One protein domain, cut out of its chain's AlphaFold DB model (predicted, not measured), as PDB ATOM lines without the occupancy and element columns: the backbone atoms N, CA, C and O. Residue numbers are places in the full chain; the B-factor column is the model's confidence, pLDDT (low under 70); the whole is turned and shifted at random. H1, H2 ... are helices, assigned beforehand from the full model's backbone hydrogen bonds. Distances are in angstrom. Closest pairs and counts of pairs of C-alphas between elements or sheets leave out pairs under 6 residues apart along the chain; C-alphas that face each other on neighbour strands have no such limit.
ATOM      1  N   GLY A 107      15.738 -46.975 -21.013       97.69
ATOM      2  CA  GLY A 107      15.304 -46.865 -19.618       97.69
ATOM      3  C   GLY A 107      13.786 -46.786 -19.440       97.69
ATOM      4  O   GLY A 107      13.266 -47.313 -18.458       97.69
ATOM      5  N   GLU A 108      13.073 -46.159 -20.375       98.06
ATOM      6  CA  GLU A 108      11.609 -46.092 -20.368       98.06
ATOM      7  C   GLU A 108      10.990 -47.473 -20.570       98.06
ATOM      8  O   GLU A 108      10.162 -47.908 -19.771       98.06
ATOM      9  N   TYR A 109      11.455 -48.217 -21.569       98.44
ATOM     10  CA  TYR A 109      10.876 -49.523 -21.863       98.44
ATOM     11  C   TYR A 109      11.323 -50.622 -20.893       98.44
ATOM     12  O   TYR A 109      10.599 -51.590 -20.679       98.44
ATOM     13  N   LEU A 110      12.447 -50.434 -20.193       98.75
ATOM     14  CA  LEU A 110      12.780 -51.224 -19.002       98.75
ATOM     15  C   LEU A 110      11.811 -50.955 -17.842       98.75
ATOM     16  O   LEU A 110      11.479 -51.872 -17.093       98.75
ATOM     17  N   PHE A 111      11.347 -49.712 -17.674       98.81
ATOM     18  CA  PHE A 111      10.314 -49.408 -16.680       98.81
ATOM     19  C   PHE A 111       8.991 -50.074 -17.066       98.81
ATOM     20  O   PHE A 111       8.396 -50.754 -16.235       98.81
ATOM     21  N   GLN A 112       8.585 -49.952 -18.334       98.75
ATOM     22  CA  GLN A 112       7.395 -50.608 -18.881       98.75
ATOM     23  C   GLN A 112       7.443 -52.136 -18.704       98.75
ATOM     24  O   GLN A 112       6.489 -52.716 -18.188       98.75
ATOM     25  N   LEU A 113       8.571 -52.780 -19.031       98.81
ATOM     26  CA  LEU A 113       8.787 -54.212 -18.796       98.81
ATOM     27  C   LEU A 113       8.581 -54.580 -17.322       98.81
ATOM     28  O   LEU A 113       7.869 -55.534 -17.012       98.81
ATOM     29  N   GLY A 114       9.157 -53.791 -16.410       98.75
ATOM     30  CA  GLY A 114       8.989 -54.001 -14.975       98.75
ATOM     31  C   GLY A 114       7.534 -53.871 -14.518       98.75
ATOM     32  O   GLY A 114       7.088 -54.652 -13.677       98.75
ATOM     33  N   LEU A 115       6.770 -52.930 -15.087       98.75
ATOM     34  CA  LEU A 115       5.341 -52.781 -14.796       98.75
ATOM     35  C   LEU A 115       4.548 -54.020 -15.226       98.75
ATOM     36  O   LEU A 115       3.740 -54.518 -14.442       98.75
ATOM     37  N   PHE A 116       4.800 -54.538 -16.430       98.62
ATOM     38  CA  PHE A 116       4.131 -55.739 -16.932       98.62
ATOM     39  C   PHE A 116       4.470 -56.978 -16.092       98.62
ATOM     40  O   PHE A 116       3.572 -57.706 -15.668       98.62
ATOM     41  N   GLN A 117       5.751 -57.174 -15.765       98.62
ATOM     42  CA  GLN A 117       6.209 -58.274 -14.910       98.62
ATOM     43  C   GLN A 117       5.565 -58.200 -13.516       98.62
ATOM     44  O   GLN A 117       5.048 -59.194 -13.005       98.62
ATOM     45  N   ALA A 118       5.509 -57.003 -12.919       98.38
ATOM     46  CA  ALA A 118       4.870 -56.797 -11.623       98.38
ATOM     47  C   ALA A 118       3.358 -57.060 -11.673       98.38
ATOM     48  O   ALA A 118       2.799 -57.639 -10.735       98.38
ATOM     49  N   ALA A 119       2.687 -56.668 -12.761       97.75
ATOM     50  CA  ALA A 119       1.261 -56.912 -12.943       97.75
ATOM     51  C   ALA A 119       0.946 -58.417 -12.962       97.75
ATOM     52  O   ALA A 119       0.047 -58.833 -12.222       97.75
ATOM     53  N   LYS A 120       1.767 -59.226 -13.650       96.50
ATOM     54  CA  LYS A 120       1.710 -60.704 -13.642       96.50
ATOM     55  C   LYS A 120       2.172 -61.362 -12.336       96.50
ATOM     56  O   LYS A 120       2.047 -62.572 -12.181       96.50
ATOM     57  N   GLY A 121       2.694 -60.590 -11.384       96.62
ATOM     58  CA  GLY A 121       3.182 -61.103 -10.101       96.62
ATOM     59  C   GLY A 121       4.625 -61.617 -10.122       96.62
ATOM     60  O   GLY A 121       5.096 -62.120  -9.102       96.62
ATOM     61  N   ASP A 122       5.361 -61.439 -11.222       97.69
ATOM     62  CA  ASP A 122       6.790 -61.747 -11.305       97.69
ATOM     63  C   ASP A 122       7.625 -60.642 -10.641       97.69
ATOM     64  O   ASP A 122       8.232 -59.773 -11.272       97.69
ATOM     65  N   SER A 123       7.619 -60.660  -9.310       96.56
ATOM     66  CA  SER A 123       8.297 -59.652  -8.491       96.56
ATOM     67  C   SER A 123       9.820 -59.632  -8.659       96.56
ATOM     68  O   SER A 123      10.438 -58.584  -8.458       96.56
ATOM     69  N   VAL A 124      10.437 -60.761  -9.027       97.94
ATOM     70  CA  VAL A 124      11.897 -60.877  -9.143       97.94
ATOM     71  C   VAL A 124      12.374 -60.173 -10.406       97.94
ATOM     72  O   VAL A 124      13.217 -59.275 -10.315       97.94
ATOM     73  N   ASN A 125      11.803 -60.522 -11.561       98.31
ATOM     74  CA  ASN A 125      12.181 -59.887 -12.820       98.31
ATOM     75  C   ASN A 125      11.737 -58.423 -12.854       98.31
ATOM     76  O   ASN A 125      12.531 -57.564 -13.240       98.31
ATOM     77  N   ALA A 126      10.549 -58.108 -12.323       98.75
ATOM     78  CA  ALA A 126      10.084 -56.726 -12.226       98.75
ATOM     79  C   ALA A 126      11.078 -55.835 -11.473       98.75
ATOM     80  O   ALA A 126      11.439 -54.749 -11.932       98.75
ATOM     81  N   ARG A 127      11.571 -56.312 -10.323       98.62
ATOM     82  CA  ARG A 127      12.541 -55.571  -9.513       98.62
ATOM     83  C   ARG A 127      13.850 -55.341 -10.264       98.62
ATOM     84  O   ARG A 127      14.416 -54.251 -10.168       98.62
ATOM     85  N   GLU A 128      14.335 -56.326 -11.011       98.50
ATOM     86  CA  GLU A 128      15.536 -56.164 -11.833       98.50
ATOM     87  C   GLU A 128      15.318 -55.148 -12.965       98.50
ATOM     88  O   GLU A 128      16.141 -54.244 -13.144       98.50
ATOM     89  N   SER A 129      14.183 -55.214 -13.660       98.75
ATOM     90  CA  SER A 129      13.797 -54.258 -14.705       98.75
ATOM     91  C   SER A 129      13.719 -52.823 -14.168       98.75
ATOM     92  O   SER A 129      14.336 -51.914 -14.733       98.75
ATOM     93  N   PHE A 130      13.089 -52.608 -13.007       98.81
ATOM     94  CA  PHE A 130      13.052 -51.297 -12.348       98.81
ATOM     95  C   PHE A 130      14.443 -50.796 -11.950       98.81
ATOM     96  O   PHE A 130      14.766 -49.623 -12.155       98.81
ATOM     97  N   ARG A 131      15.313 -51.672 -11.433       98.62
ATOM     98  CA  ARG A 131      16.699 -51.312 -11.099       98.62
ATOM     99  C   ARG A 131      17.474 -50.858 -12.336       98.62
ATOM    100  O   ARG A 131      18.203 -49.864 -12.276       98.62
ATOM    101  N   ARG A 132      17.341 -51.584 -13.450       98.44
ATOM    102  CA  ARG A 132      18.006 -51.262 -14.723       98.44
ATOM    103  C   ARG A 132      17.468 -49.967 -15.321       98.44
ATOM    104  O   ARG A 132      18.272 -49.123 -15.713       98.44
ATOM    105  N   SER A 133      16.151 -49.772 -15.302       98.75
ATOM    106  CA  SER A 133      15.511 -48.517 -15.704       98.75
ATOM    107  C   SER A 133      16.039 -47.328 -14.899       98.75
ATOM    108  O   SER A 133      16.529 -46.364 -15.483       98.75
ATOM    109  N   ASN A 134      16.051 -47.428 -13.564       98.50
ATOM    110  CA  ASN A 134      16.568 -46.380 -12.684       98.50
ATOM    111  C   ASN A 134      18.018 -46.007 -13.049       98.50
ATOM    112  O   ASN A 134      18.329 -44.835 -13.257       98.50
ATOM    113  N   ARG A 135      18.898 -47.003 -13.234       98.06
ATOM    114  CA  ARG A 135      20.288 -46.767 -13.666       98.06
ATOM    115  C   ARG A 135      20.385 -46.085 -15.032       98.06
ATOM    116  O   ARG A 135      21.234 -45.210 -15.196       98.06
ATOM    117  N   TYR A 136      19.551 -46.479 -15.992       98.19
ATOM    118  CA  TYR A 136      19.506 -45.862 -17.318       98.19
ATOM    119  C   TYR A 136      19.100 -44.391 -17.209       98.19
ATOM    120  O   TYR A 136      19.794 -43.517 -17.722       98.19
ATOM    121  N   GLN A 137      18.031 -44.098 -16.470       98.25
ATOM    122  CA  GLN A 137      17.542 -42.731 -16.322       98.25
ATOM    123  C   GLN A 137      18.502 -41.844 -15.525       98.25
ATOM    124  O   GLN A 137      18.686 -40.679 -15.866       98.25
ATOM    125  N   MET A 138      19.202 -42.387 -14.523       97.88
ATOM    126  CA  MET A 138      20.300 -41.675 -13.861       97.88
ATOM    127  C   MET A 138      21.430 -41.319 -14.837       97.88
ATOM    128  O   MET A 138      22.009 -40.238 -14.726       97.88
ATOM    129  N   ALA A 139      21.743 -42.198 -15.796       97.06
ATOM    130  CA  ALA A 139      22.714 -41.891 -16.841       97.06
ATOM    131  C   ALA A 139      22.206 -40.768 -17.760       97.06
ATOM    132  O   ALA A 139      22.957 -39.826 -18.002       97.06
ATOM    133  N   ILE A 140      20.934 -40.791 -18.181       96.88
ATOM    134  CA  ILE A 140      20.334 -39.681 -18.942       96.88
ATOM    135  C   ILE A 140      20.427 -38.376 -18.151       96.88
ATOM    136  O   ILE A 140      20.960 -37.405 -18.667       96.88
ATOM    137  N   LEU A 141      19.990 -38.350 -16.890       96.94
ATOM    138  CA  LEU A 141      19.972 -37.139 -16.056       96.94
ATOM    139  C   LEU A 141      21.363 -36.566 -15.770       96.94
ATOM    140  O   LEU A 141      21.478 -35.382 -15.457       96.94
ATOM    141  N   LYS A 142      22.417 -37.382 -15.872       96.50
ATOM    142  CA  LYS A 142      23.802 -36.907 -15.787       96.50
ATOM    143  C   LYS A 142      24.202 -36.084 -17.016       96.50
ATOM    144  O   LYS A 142      24.969 -35.138 -16.874       96.50
ATOM    145  N   HIS A 143      23.717 -36.454 -18.200       94.81
ATOM    146  CA  HIS A 143      24.015 -35.770 -19.464       94.81
ATOM    147  C   HIS A 143      22.993 -34.675 -19.804       94.81
ATOM    148  O   HIS A 143      23.357 -33.640 -20.350       94.81
ATOM    149  N   TYR A 144      21.734 -34.894 -19.435       95.62
ATOM    150  CA  TYR A 144      20.579 -34.049 -19.718       95.62
ATOM    151  C   TYR A 144      19.814 -33.790 -18.413       95.62
ATOM    152  O   TYR A 144      18.747 -34.372 -18.181       95.62
ATOM    153  N   PRO A 145      20.356 -32.944 -17.518       95.56
ATOM    154  CA  PRO A 145      19.744 -32.688 -16.218       95.56
ATOM    155  C   PRO A 145      18.352 -32.046 -16.326       95.56
ATOM    156  O   PRO A 145      17.557 -32.188 -15.401       95.56
ATOM    157  N   ASP A 146      18.007 -31.430 -17.450       95.38
ATOM    158  CA  ASP A 146      16.714 -30.760 -17.627       95.38
ATOM    159  C   ASP A 146      15.642 -31.670 -18.259       95.38
ATOM    160  O   ASP A 146      14.545 -31.229 -18.607       95.38
ATOM    161  N   SER A 147      15.905 -32.980 -18.351       97.06
ATOM    162  CA  SER A 147      14.906 -33.960 -18.782       97.06
ATOM    163  C   SER A 147      13.938 -34.323 -17.648       97.06
ATOM    164  O   SER A 147      14.199 -35.219 -16.839       97.06
ATOM    165  N   LEU A 148      12.780 -33.654 -17.604       97.31
ATOM    166  CA  LEU A 148      11.707 -33.991 -16.654       97.31
ATOM    167  C   LEU A 148      11.203 -35.429 -16.847       97.31
ATOM    168  O   LEU A 148      10.961 -36.123 -15.865       97.31
ATOM    169  N   GLY A 149      11.073 -35.891 -18.096       96.88
ATOM    170  CA  GLY A 149      10.615 -37.251 -18.399       96.88
ATOM    171  C   GLY A 149      11.546 -38.310 -17.808       96.88
ATOM    172  O   GLY A 149      11.091 -39.208 -17.097       96.88
ATOM    173  N   ALA A 150      12.861 -38.142 -17.996       97.81
ATOM    174  CA  ALA A 150      13.850 -39.025 -17.383       97.81
ATOM    175  C   ALA A 150      13.766 -38.990 -15.853       97.81
ATOM    176  O   ALA A 150      13.841 -40.040 -15.217       97.81
ATOM    177  N   LEU A 151      13.549 -37.814 -15.250       98.31
ATOM    178  CA  LEU A 151      13.383 -37.702 -13.801       98.31
ATOM    179  C   LEU A 151      12.135 -38.431 -13.299       98.31
ATOM    180  O   LEU A 151      12.224 -39.165 -12.319       98.31
ATOM    181  N   ILE A 152      10.988 -38.259 -13.954       98.19
ATOM    182  CA  ILE A 152       9.739 -38.916 -13.556       98.19
ATOM    183  C   ILE A 152       9.908 -40.437 -13.601       98.19
ATOM    184  O   ILE A 152       9.611 -41.108 -12.612       98.19
ATOM    185  N   ILE A 153      10.445 -40.976 -14.701       98.44
ATOM    186  CA  ILE A 153      10.665 -42.422 -14.837       98.44
ATOM    187  C   ILE A 153      11.697 -42.905 -13.814       98.44
ATOM    188  O   ILE A 153      11.493 -43.941 -13.189       98.44
ATOM    189  N   GLN A 154      12.770 -42.148 -13.573       98.44
ATOM    190  CA  GLN A 154      13.769 -42.474 -12.552       98.44
ATOM    191  C   GLN A 154      13.136 -42.591 -11.158       98.44
ATOM    192  O   GLN A 154      13.352 -43.583 -10.460       98.44
ATOM    193  N   GLN A 155      12.329 -41.603 -10.764       98.31
ATOM    194  CA  GLN A 155      11.639 -41.581  -9.474       98.31
ATOM    195  C   GLN A 155      10.629 -42.728  -9.363       98.31
ATOM    196  O   GLN A 155      10.554 -43.387  -8.325       98.31
ATOM    197  N   ALA A 156       9.876 -42.994 -10.433       98.56
ATOM    198  CA  ALA A 156       8.893 -44.070 -10.489       98.56
ATOM    199  C   ALA A 156       9.558 -45.451 -10.397       98.56
ATOM    200  O   ALA A 156       9.154 -46.279  -9.581       98.56
ATOM    201  N   ALA A 157      10.623 -45.679 -11.170       98.62
ATOM    202  CA  ALA A 157      11.403 -46.909 -11.144       98.62
ATOM    203  C   ALA A 157      12.062 -47.133  -9.776       98.62
ATOM    204  O   ALA A 157      12.060 -48.253  -9.271       98.62
ATOM    205  N   ASN A 158      12.578 -46.082  -9.130       98.56
ATOM    206  CA  ASN A 158      13.152 -46.182  -7.788       98.56
ATOM    207  C   ASN A 158      12.099 -46.563  -6.733       98.56
ATOM    208  O   ASN A 158      12.318 -47.473  -5.935       98.56
ATOM    209  N   ALA A 159      10.940 -45.906  -6.755       98.50
ATOM    210  CA  ALA A 159       9.824 -46.232  -5.872       98.50
ATOM    211  C   ALA A 159       9.341 -47.679  -6.071       98.50
ATOM    212  O   ALA A 159       9.192 -48.420  -5.097       98.50
ATOM    213  N   ALA A 160       9.181 -48.109  -7.326       98.44
ATOM    214  CA  ALA A 160       8.771 -49.466  -7.670       98.44
ATOM    215  C   ALA A 160       9.822 -50.519  -7.269       98.44
ATOM    216  O   ALA A 160       9.472 -51.551  -6.700       98.44
ATOM    217  N   TYR A 161      11.115 -50.235  -7.460       98.44
ATOM    218  CA  TYR A 161      12.220 -51.097  -7.021       98.44
ATOM    219  C   TYR A 161      12.219 -51.352  -5.503       98.44
ATOM    220  O   TYR A 161      12.551 -52.453  -5.055       98.44
ATOM    221  N   HIS A 162      11.848 -50.338  -4.717       97.81
ATOM    222  CA  HIS A 162      11.719 -50.423  -3.260       97.81
ATOM    223  C   HIS A 162      10.323 -50.857  -2.788       97.81
ATOM    224  O   HIS A 162      10.123 -51.041  -1.589       97.81
ATOM    225  N   GLY A 163       9.364 -51.026  -3.701       96.25
ATOM    226  CA  GLY A 163       7.993 -51.415  -3.378       96.25
ATOM    227  C   GLY A 163       7.211 -50.368  -2.577       96.25
ATOM    228  O   GLY A 163       6.306 -50.735  -1.832       96.25
ATOM    229  N   THR A 164       7.550 -49.077  -2.679       97.12
ATOM    230  CA  THR A 164       6.858 -48.015  -1.933       97.12
ATOM    231  C   THR A 164       6.706 -46.720  -2.730       97.12
ATOM    232  O   THR A 164       7.680 -46.081  -3.126       97.12
ATOM    233  N   ASP A 165       5.458 -46.279  -2.898       97.56
ATOM    234  CA  ASP A 165       5.118 -45.024  -3.584       97.56
ATOM    235  C   ASP A 165       5.529 -43.770  -2.797       97.56
ATOM    236  O   ASP A 165       5.543 -42.675  -3.357       97.56
ATOM    237  N   SER A 166       5.866 -43.909  -1.509       96.75
ATOM    238  CA  SER A 166       6.331 -42.797  -0.666       96.75
ATOM    239  C   SER A 166       7.602 -42.136  -1.205       96.75
ATOM    240  O   SER A 166       7.808 -40.945  -0.995       96.75
ATOM    241  N   LEU A 167       8.423 -42.893  -1.938       96.88
ATOM    242  CA  LEU A 167       9.636 -42.392  -2.579       96.88
ATOM    243  C   LEU A 167       9.350 -41.666  -3.899       96.88
ATOM    244  O   LEU A 167      10.202 -40.925  -4.381       96.88
ATOM    245  N   TYR A 168       8.176 -41.869  -4.502       97.75
ATOM    246  CA  TYR A 168       7.860 -41.301  -5.807       97.75
ATOM    247  C   TYR A 168       7.565 -39.804  -5.695       97.75
ATOM    248  O   TYR A 168       6.514 -39.402  -5.184       97.75
ATOM    249  N   MET A 169       8.488 -38.991  -6.223       96.06
ATOM    250  CA  MET A 169       8.429 -37.523  -6.201       96.06
ATOM    251  C   MET A 169       8.307 -36.963  -4.775       96.06
ATOM    252  O   MET A 169       7.544 -36.026  -4.528       96.06
ATOM    253  N   ALA A 170       9.046 -37.565  -3.836       95.25
ATOM    254  CA  ALA A 170       9.010 -37.205  -2.420       95.25
ATOM    255  C   ALA A 170       9.471 -35.756  -2.165       95.25
ATOM    256  O   ALA A 170       8.832 -35.032  -1.405       95.25
ATOM    257  N   ASP A 171      10.539 -35.313  -2.839       95.69
ATOM    258  CA  ASP A 171      11.065 -33.945  -2.734       95.69
ATOM    259  C   ASP A 171      10.458 -33.030  -3.812       95.69
ATOM    260  O   ASP A 171      11.104 -32.634  -4.785       95.69
ATOM    261  N   LEU A 172       9.162 -32.740  -3.669       95.56
ATOM    262  CA  LEU A 172       8.423 -31.935  -4.643       95.56
ATOM    263  C   LEU A 172       9.021 -30.537  -4.824       95.56
ATOM    264  O   LEU A 172       9.087 -30.051  -5.950       95.56
ATOM    265  N   GLU A 173       9.428 -29.888  -3.737       96.75
ATOM    266  CA  GLU A 173       9.924 -28.512  -3.781       96.75
ATOM    267  C   GLU A 173      11.224 -28.422  -4.583       96.75
ATOM    268  O   GLU A 173      11.367 -27.548  -5.440       96.75
ATOM    269  N   GLN A 174      12.139 -29.378  -4.396       96.62
ATOM    270  CA  GLN A 174      13.345 -29.452  -5.214       96.62
ATOM    271  C   GLN A 174      13.024 -29.736  -6.687       96.62
ATOM    272  O   GLN A 174      13.630 -29.129  -7.572       96.62
ATOM    273  N   ILE A 175      12.052 -30.613  -6.965       96.94
ATOM    274  CA  ILE A 175      11.614 -30.906  -8.337       96.94
ATOM    275  C   ILE A 175      11.042 -29.643  -8.995       96.94
ATOM    276  O   ILE A 175      11.474 -29.278 -10.085       96.94
ATOM    277  N   LYS A 176      10.131 -28.925  -8.330       97.19
ATOM    278  CA  LYS A 176       9.549 -27.672  -8.841       97.19
ATOM    279  C   LYS A 176      10.606 -26.599  -9.072       97.19
ATOM    280  O   LYS A 176      10.564 -25.913 -10.085       97.19
ATOM    281  N   LYS A 177      11.588 -26.494  -8.172       97.31
ATOM    282  CA  LYS A 177      12.720 -25.574  -8.330       97.31
ATOM    283  C   LYS A 177      13.590 -25.922  -9.542       97.31
ATOM    284  O   LYS A 177      14.116 -25.016 -10.179       97.31
ATOM    285  N   ARG A 178      13.756 -27.212  -9.848       96.62
ATOM    286  CA  ARG A 178      14.520 -27.683 -11.013       96.62
ATOM    287  C   ARG A 178      13.768 -27.485 -12.332       96.62
ATOM    288  O   ARG A 178      14.414 -27.207 -13.331       96.62
ATOM    289  N   PHE A 179      12.436 -27.593 -12.339       97.44
ATOM    290  CA  PHE A 179      11.602 -27.402 -13.539       97.44
ATOM    291  C   PHE A 179      10.498 -26.358 -13.305       97.44
ATOM    292  O   PHE A 179       9.309 -26.704 -13.290       97.44
ATOM    293  N   PRO A 180      10.865 -25.077 -13.129       97.25
ATOM    294  CA  PRO A 180       9.909 -24.021 -12.802       97.25
ATOM    295  C   PRO A 180       8.860 -23.794 -13.899       97.25
ATOM    296  O   PRO A 180       7.747 -23.383 -13.593       97.25
ATOM    297  N   ASP A 181       9.171 -24.133 -15.153       97.38
ATOM    298  CA  ASP A 181       8.272 -23.927 -16.298       97.38
ATOM    299  C   ASP A 181       7.373 -25.138 -16.608       97.38
ATOM    300  O   ASP A 181       6.551 -25.092 -17.518       97.38
ATOM    301  N   ARG A 182       7.507 -26.242 -15.856       97.31
ATOM    302  CA  ARG A 182       6.787 -27.510 -16.111       97.31
ATOM    303  C   ARG A 182       5.941 -27.977 -14.926       97.31
ATOM    304  O   ARG A 182       5.698 -29.170 -14.741       97.31
ATOM    305  N   LEU A 183       5.470 -27.034 -14.107       97.50
ATOM    306  CA  LEU A 183       4.729 -27.322 -12.870       97.50
ATOM    307  C   LEU A 183       3.451 -28.132 -13.113       97.50
ATOM    308  O   LEU A 183       3.155 -29.037 -12.340       97.50
ATOM    309  N   MET A 184       2.709 -27.842 -14.187       97.00
ATOM    310  CA  MET A 184       1.480 -28.579 -14.509       97.00
ATOM    311  C   MET A 184       1.766 -30.060 -14.774       97.00
ATOM    312  O   MET A 184       1.085 -30.932 -14.242       97.00
ATOM    313  N   GLU A 185       2.809 -30.352 -15.548       96.69
ATOM    314  CA  GLU A 185       3.208 -31.725 -15.857       96.69
ATOM    315  C   GLU A 185       3.641 -32.470 -14.592       96.69
ATOM    316  O   GLU A 185       3.194 -33.589 -14.354       96.69
ATOM    317  N   ILE A 186       4.411 -31.814 -13.716       97.38
ATOM    318  CA  ILE A 186       4.776 -32.345 -12.394       97.38
ATOM    319  C   ILE A 186       3.527 -32.704 -11.575       97.38
ATOM    320  O   ILE A 186       3.460 -33.789 -10.991       97.38
ATOM    321  N   GLU A 187       2.540 -31.805 -11.523       95.44
ATOM    322  CA  GLU A 187       1.305 -31.996 -10.755       95.44
ATOM    323  C   GLU A 187       0.414 -33.112 -11.315       95.44
ATOM    324  O   GLU A 187      -0.252 -33.810 -10.544       95.44
ATOM    325  N   ILE A 188       0.413 -33.322 -12.632       95.06
ATOM    326  CA  ILE A 188      -0.293 -34.439 -13.271       95.06
ATOM    327  C   ILE A 188       0.450 -35.750 -12.988       95.06
ATOM    328  O   ILE A 188      -0.138 -36.693 -12.453       95.06
ATOM    329  N   SER A 189       1.755 -35.806 -13.261       94.25
ATOM    330  CA  SER A 189       2.552 -37.029 -13.138       94.25
ATOM    331  C   SER A 189       2.630 -37.552 -11.704       94.25
ATOM    332  O   SER A 189       2.561 -38.765 -11.492       94.25
ATOM    333  N   ARG A 190       2.690 -36.682 -10.684       93.50
ATOM    334  CA  ARG A 190       2.769 -37.120  -9.273       93.50
ATOM    335  C   ARG A 190       1.538 -37.885  -8.781       93.50
ATOM    336  O   ARG A 190       1.628 -38.584  -7.762       93.50
ATOM    337  N   ARG A 191       0.388 -37.705  -9.447       92.38
ATOM    338  CA  ARG A 191      -0.890 -38.360  -9.114       92.38
ATOM    339  C   ARG A 191      -0.908 -39.811  -9.580       92.38
ATOM    340  O   ARG A 191      -1.598 -40.633  -8.986       92.38
ATOM    341  N   VAL A 192      -0.117 -40.128 -10.599       92.31
ATOM    342  CA  VAL A 192      -0.017 -41.464 -11.172       92.31
ATOM    343  C   VAL A 192       1.066 -42.237 -10.424       92.31
ATOM    344  O   VAL A 192       2.251 -42.149 -10.734       92.31
ATOM    345  N   LYS A 193       0.665 -42.951  -9.370       96.62
ATOM    346  CA  LYS A 193       1.591 -43.746  -8.554       96.62
ATOM    347  C   LYS A 193       2.003 -45.043  -9.268       96.62
ATOM    348  O   LYS A 193       1.132 -45.674  -9.872       96.62
ATOM    349  N   PRO A 194       3.266 -45.498  -9.150       96.81
ATOM    350  CA  PRO A 194       3.709 -46.769  -9.730       96.81
ATOM    351  C   PRO A 194       2.835 -47.967  -9.335       96.81
ATOM    352  O   PRO A 194       2.446 -48.749 -10.201       96.81
ATOM    353  N   SER A 195       2.444 -48.083  -8.059       97.25
ATOM    354  CA  SER A 195       1.552 -49.170  -7.624       97.25
ATOM    355  C   SER A 195       0.168 -49.111  -8.290       97.25
ATOM    356  O   SER A 195      -0.410 -50.145  -8.633       97.25
ATOM    357  N   SER A 196      -0.349 -47.898  -8.533       96.62
ATOM    358  CA  SER A 196      -1.617 -47.685  -9.233       96.62
ATOM    359  C   SER A 196      -1.525 -48.110 -10.694       96.62
ATOM    360  O   SER A 196      -2.471 -48.716 -11.189       96.62
ATOM    361  N   LEU A 197      -0.403 -47.838 -11.369       96.31
ATOM    362  CA  LEU A 197      -0.164 -48.291 -12.743       96.31
ATOM    363  C   LEU A 197      -0.139 -49.818 -12.831       96.31
ATOM    364  O   LEU A 197      -0.849 -50.392 -13.649       96.31
ATOM    365  N   ILE A 198       0.604 -50.482 -11.938       97.56
ATOM    366  CA  ILE A 198       0.656 -51.954 -11.874       97.56
ATOM    367  C   ILE A 198      -0.752 -52.534 -11.680       97.56
ATOM    368  O   ILE A 198      -1.134 -53.494 -12.348       97.56
ATOM    369  N   ARG A 199      -1.550 -51.931 -10.789       96.75
ATOM    370  CA  ARG A 199      -2.939 -52.348 -10.561       96.75
ATOM    371  C   ARG A 199      -3.811 -52.145 -11.800       96.75
ATOM    372  O   ARG A 199      -4.607 -53.020 -12.104       96.75
ATOM    373  N   GLN A 200      -3.690 -51.010 -12.486       95.44
ATOM    374  CA  GLN A 200      -4.457 -50.726 -13.705       95.44
ATOM    375  C   GLN A 200      -4.133 -51.725 -14.818       95.44
ATOM    376  O   GLN A 200      -5.055 -52.282 -15.397       95.44
ATOM    377  N   ILE A 201      -2.851 -52.024 -15.042       96.50
ATOM    378  CA  ILE A 201      -2.415 -53.032 -16.019       96.50
ATOM    379  C   ILE A 201      -3.037 -54.396 -15.708       96.50
ATOM    380  O   ILE A 201      -3.599 -55.035 -16.590       96.50
ATOM    381  N   ARG A 202      -3.014 -54.817 -14.436       94.25
ATOM    382  CA  ARG A 202      -3.656 -56.071 -14.015       94.25
ATOM    383  C   ARG A 202      -5.165 -56.079 -14.275       94.25
ATOM    384  O   ARG A 202      -5.721 -57.125 -14.573       94.25
ATOM    385  N   LEU A 203      -5.842 -54.942 -14.124       93.88
ATOM    386  CA  LEU A 203      -7.283 -54.853 -14.373       93.88
ATOM    387  C   LEU A 203      -7.628 -54.936 -15.865       93.88
ATOM    388  O   LEU A 203      -8.680 -55.475 -16.182       93.88
ATOM    389  N   LEU A 204      -6.759 -54.446 -16.755       90.75
ATOM    390  CA  LEU A 204      -6.952 -54.561 -18.207       90.75
ATOM    391  C   LEU A 204      -6.925 -56.020 -18.672       90.75
ATOM    392  O   LEU A 204      -7.757 -56.412 -19.474       90.75
ATOM    393  N   GLU A 205      -6.023 -56.837 -18.124       82.31
ATOM    394  CA  GLU A 205      -5.947 -58.277 -18.426       82.31
ATOM    395  C   GLU A 205      -7.210 -59.047 -17.998       82.31
ATOM    396  O   GLU A 205      -7.565 -60.059 -18.591       82.31
ATOM    397  N   LEU A 206      -7.891 -58.577 -16.951       76.81
ATOM    398  CA  LEU A 206      -9.099 -59.210 -16.415       76.81
ATOM    399  C   LEU A 206     -10.389 -58.690 -17.062       76.81
ATOM    400  O   LEU A 206     -11.470 -59.184 -16.732       76.81
ATOM    401  N   ALA A 207     -10.301 -57.669 -17.917       74.31
ATOM    402  CA  ALA A 207     -11.461 -57.137 -18.610       74.31
ATOM    403  C   ALA A 207     -11.955 -58.155 -19.657       74.31
ATOM    404  O   ALA A 207     -11.137 -58.816 -20.296       74.31
ATOM    405  N   PRO A 208     -13.279 -58.315 -19.833       60.22
ATOM    406  CA  PRO A 208     -13.805 -59.127 -20.925       60.22
ATOM    407  C   PRO A 208     -13.330 -58.563 -22.269       60.22
ATOM    408  O   PRO A 208     -13.210 -57.344 -22.412       60.22
ATOM    409  N   GLU A 209     -13.065 -59.448 -23.237       57.34
ATOM    410  CA  GLU A 209     -12.707 -59.034 -24.599       57.34
ATOM    411  C   GLU A 209     -13.790 -58.083 -25.137       57.34
ATOM    412  O   GLU A 209     -14.981 -58.345 -24.926       57.34
ATOM    413  N   PRO A 210     -13.408 -56.967 -25.780       57.12
ATOM    414  CA  PRO A 210     -14.379 -56.101 -26.429       57.12
ATOM    415  C   PRO A 210     -15.120 -56.897 -27.519       57.12
ATOM    416  O   PRO A 210     -14.477 -57.531 -28.353       57.12
ATOM    417  N   GLU A 211     -16.458 -56.890 -27.454       45.19
ATOM    418  CA  GLU A 211     -17.358 -57.518 -28.443       45.19
ATOM    419  C   GLU A 211     -17.196 -56.943 -29.857       45.19
ATOM    420  O   GLU A 211     -17.006 -55.708 -29.984       45.19
TER     421      GLU A 211
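AT A GLANCE: This is residues 107 to 211 of the 211 residues of an uncharacterized protein of Porphyromonadaceae bacterium KHP3R9 (UniProt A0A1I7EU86). Three helices, H1 to H3, form an up-and-down bundle, each running against the one before. H6 crosses H1 at a steep tilt and meets H3 with residues 194 to 195 alone, short H4 and H5 lie near the end where H3 begins, and residues 206 to 211 stick out. The printed part has 105 residues with six named helices, H1 to H6 in order, and is all helix. It is compact, radius of gyration of the C-alphas 14.4 A, spanning 45 by 28 by 24 A.

IN THESE COORDINATES: H1, residues 107 to 119, begins at C-alpha 107 (15.304, -46.865, -19.618). H2 is 123 to 143, 30.6 A long; H3 148 to 161; H4 172 to 178; H5 183 to 189; H6 194 to 205, ending at C-alpha 205 (-5.947, -58.277, -18.426).

HOW THE PARTS SIT: H1 and H2 form a hairpin, closest C-alphas Gly 114 and Ala 126, 4.0 A. H2 and H3 form another, Asn 134 and Gln 154, 4.8 A. H6 touches H1 at a steep tilt of 62 degrees, Ala 119 and Arg 202, 5.1 A. In each helix every O i to N i+4 pair is within hydrogen-bond range.

THE WHOLE: The printed part has no cut and no long link. Residues 208 to 211 have pLDDT under 70.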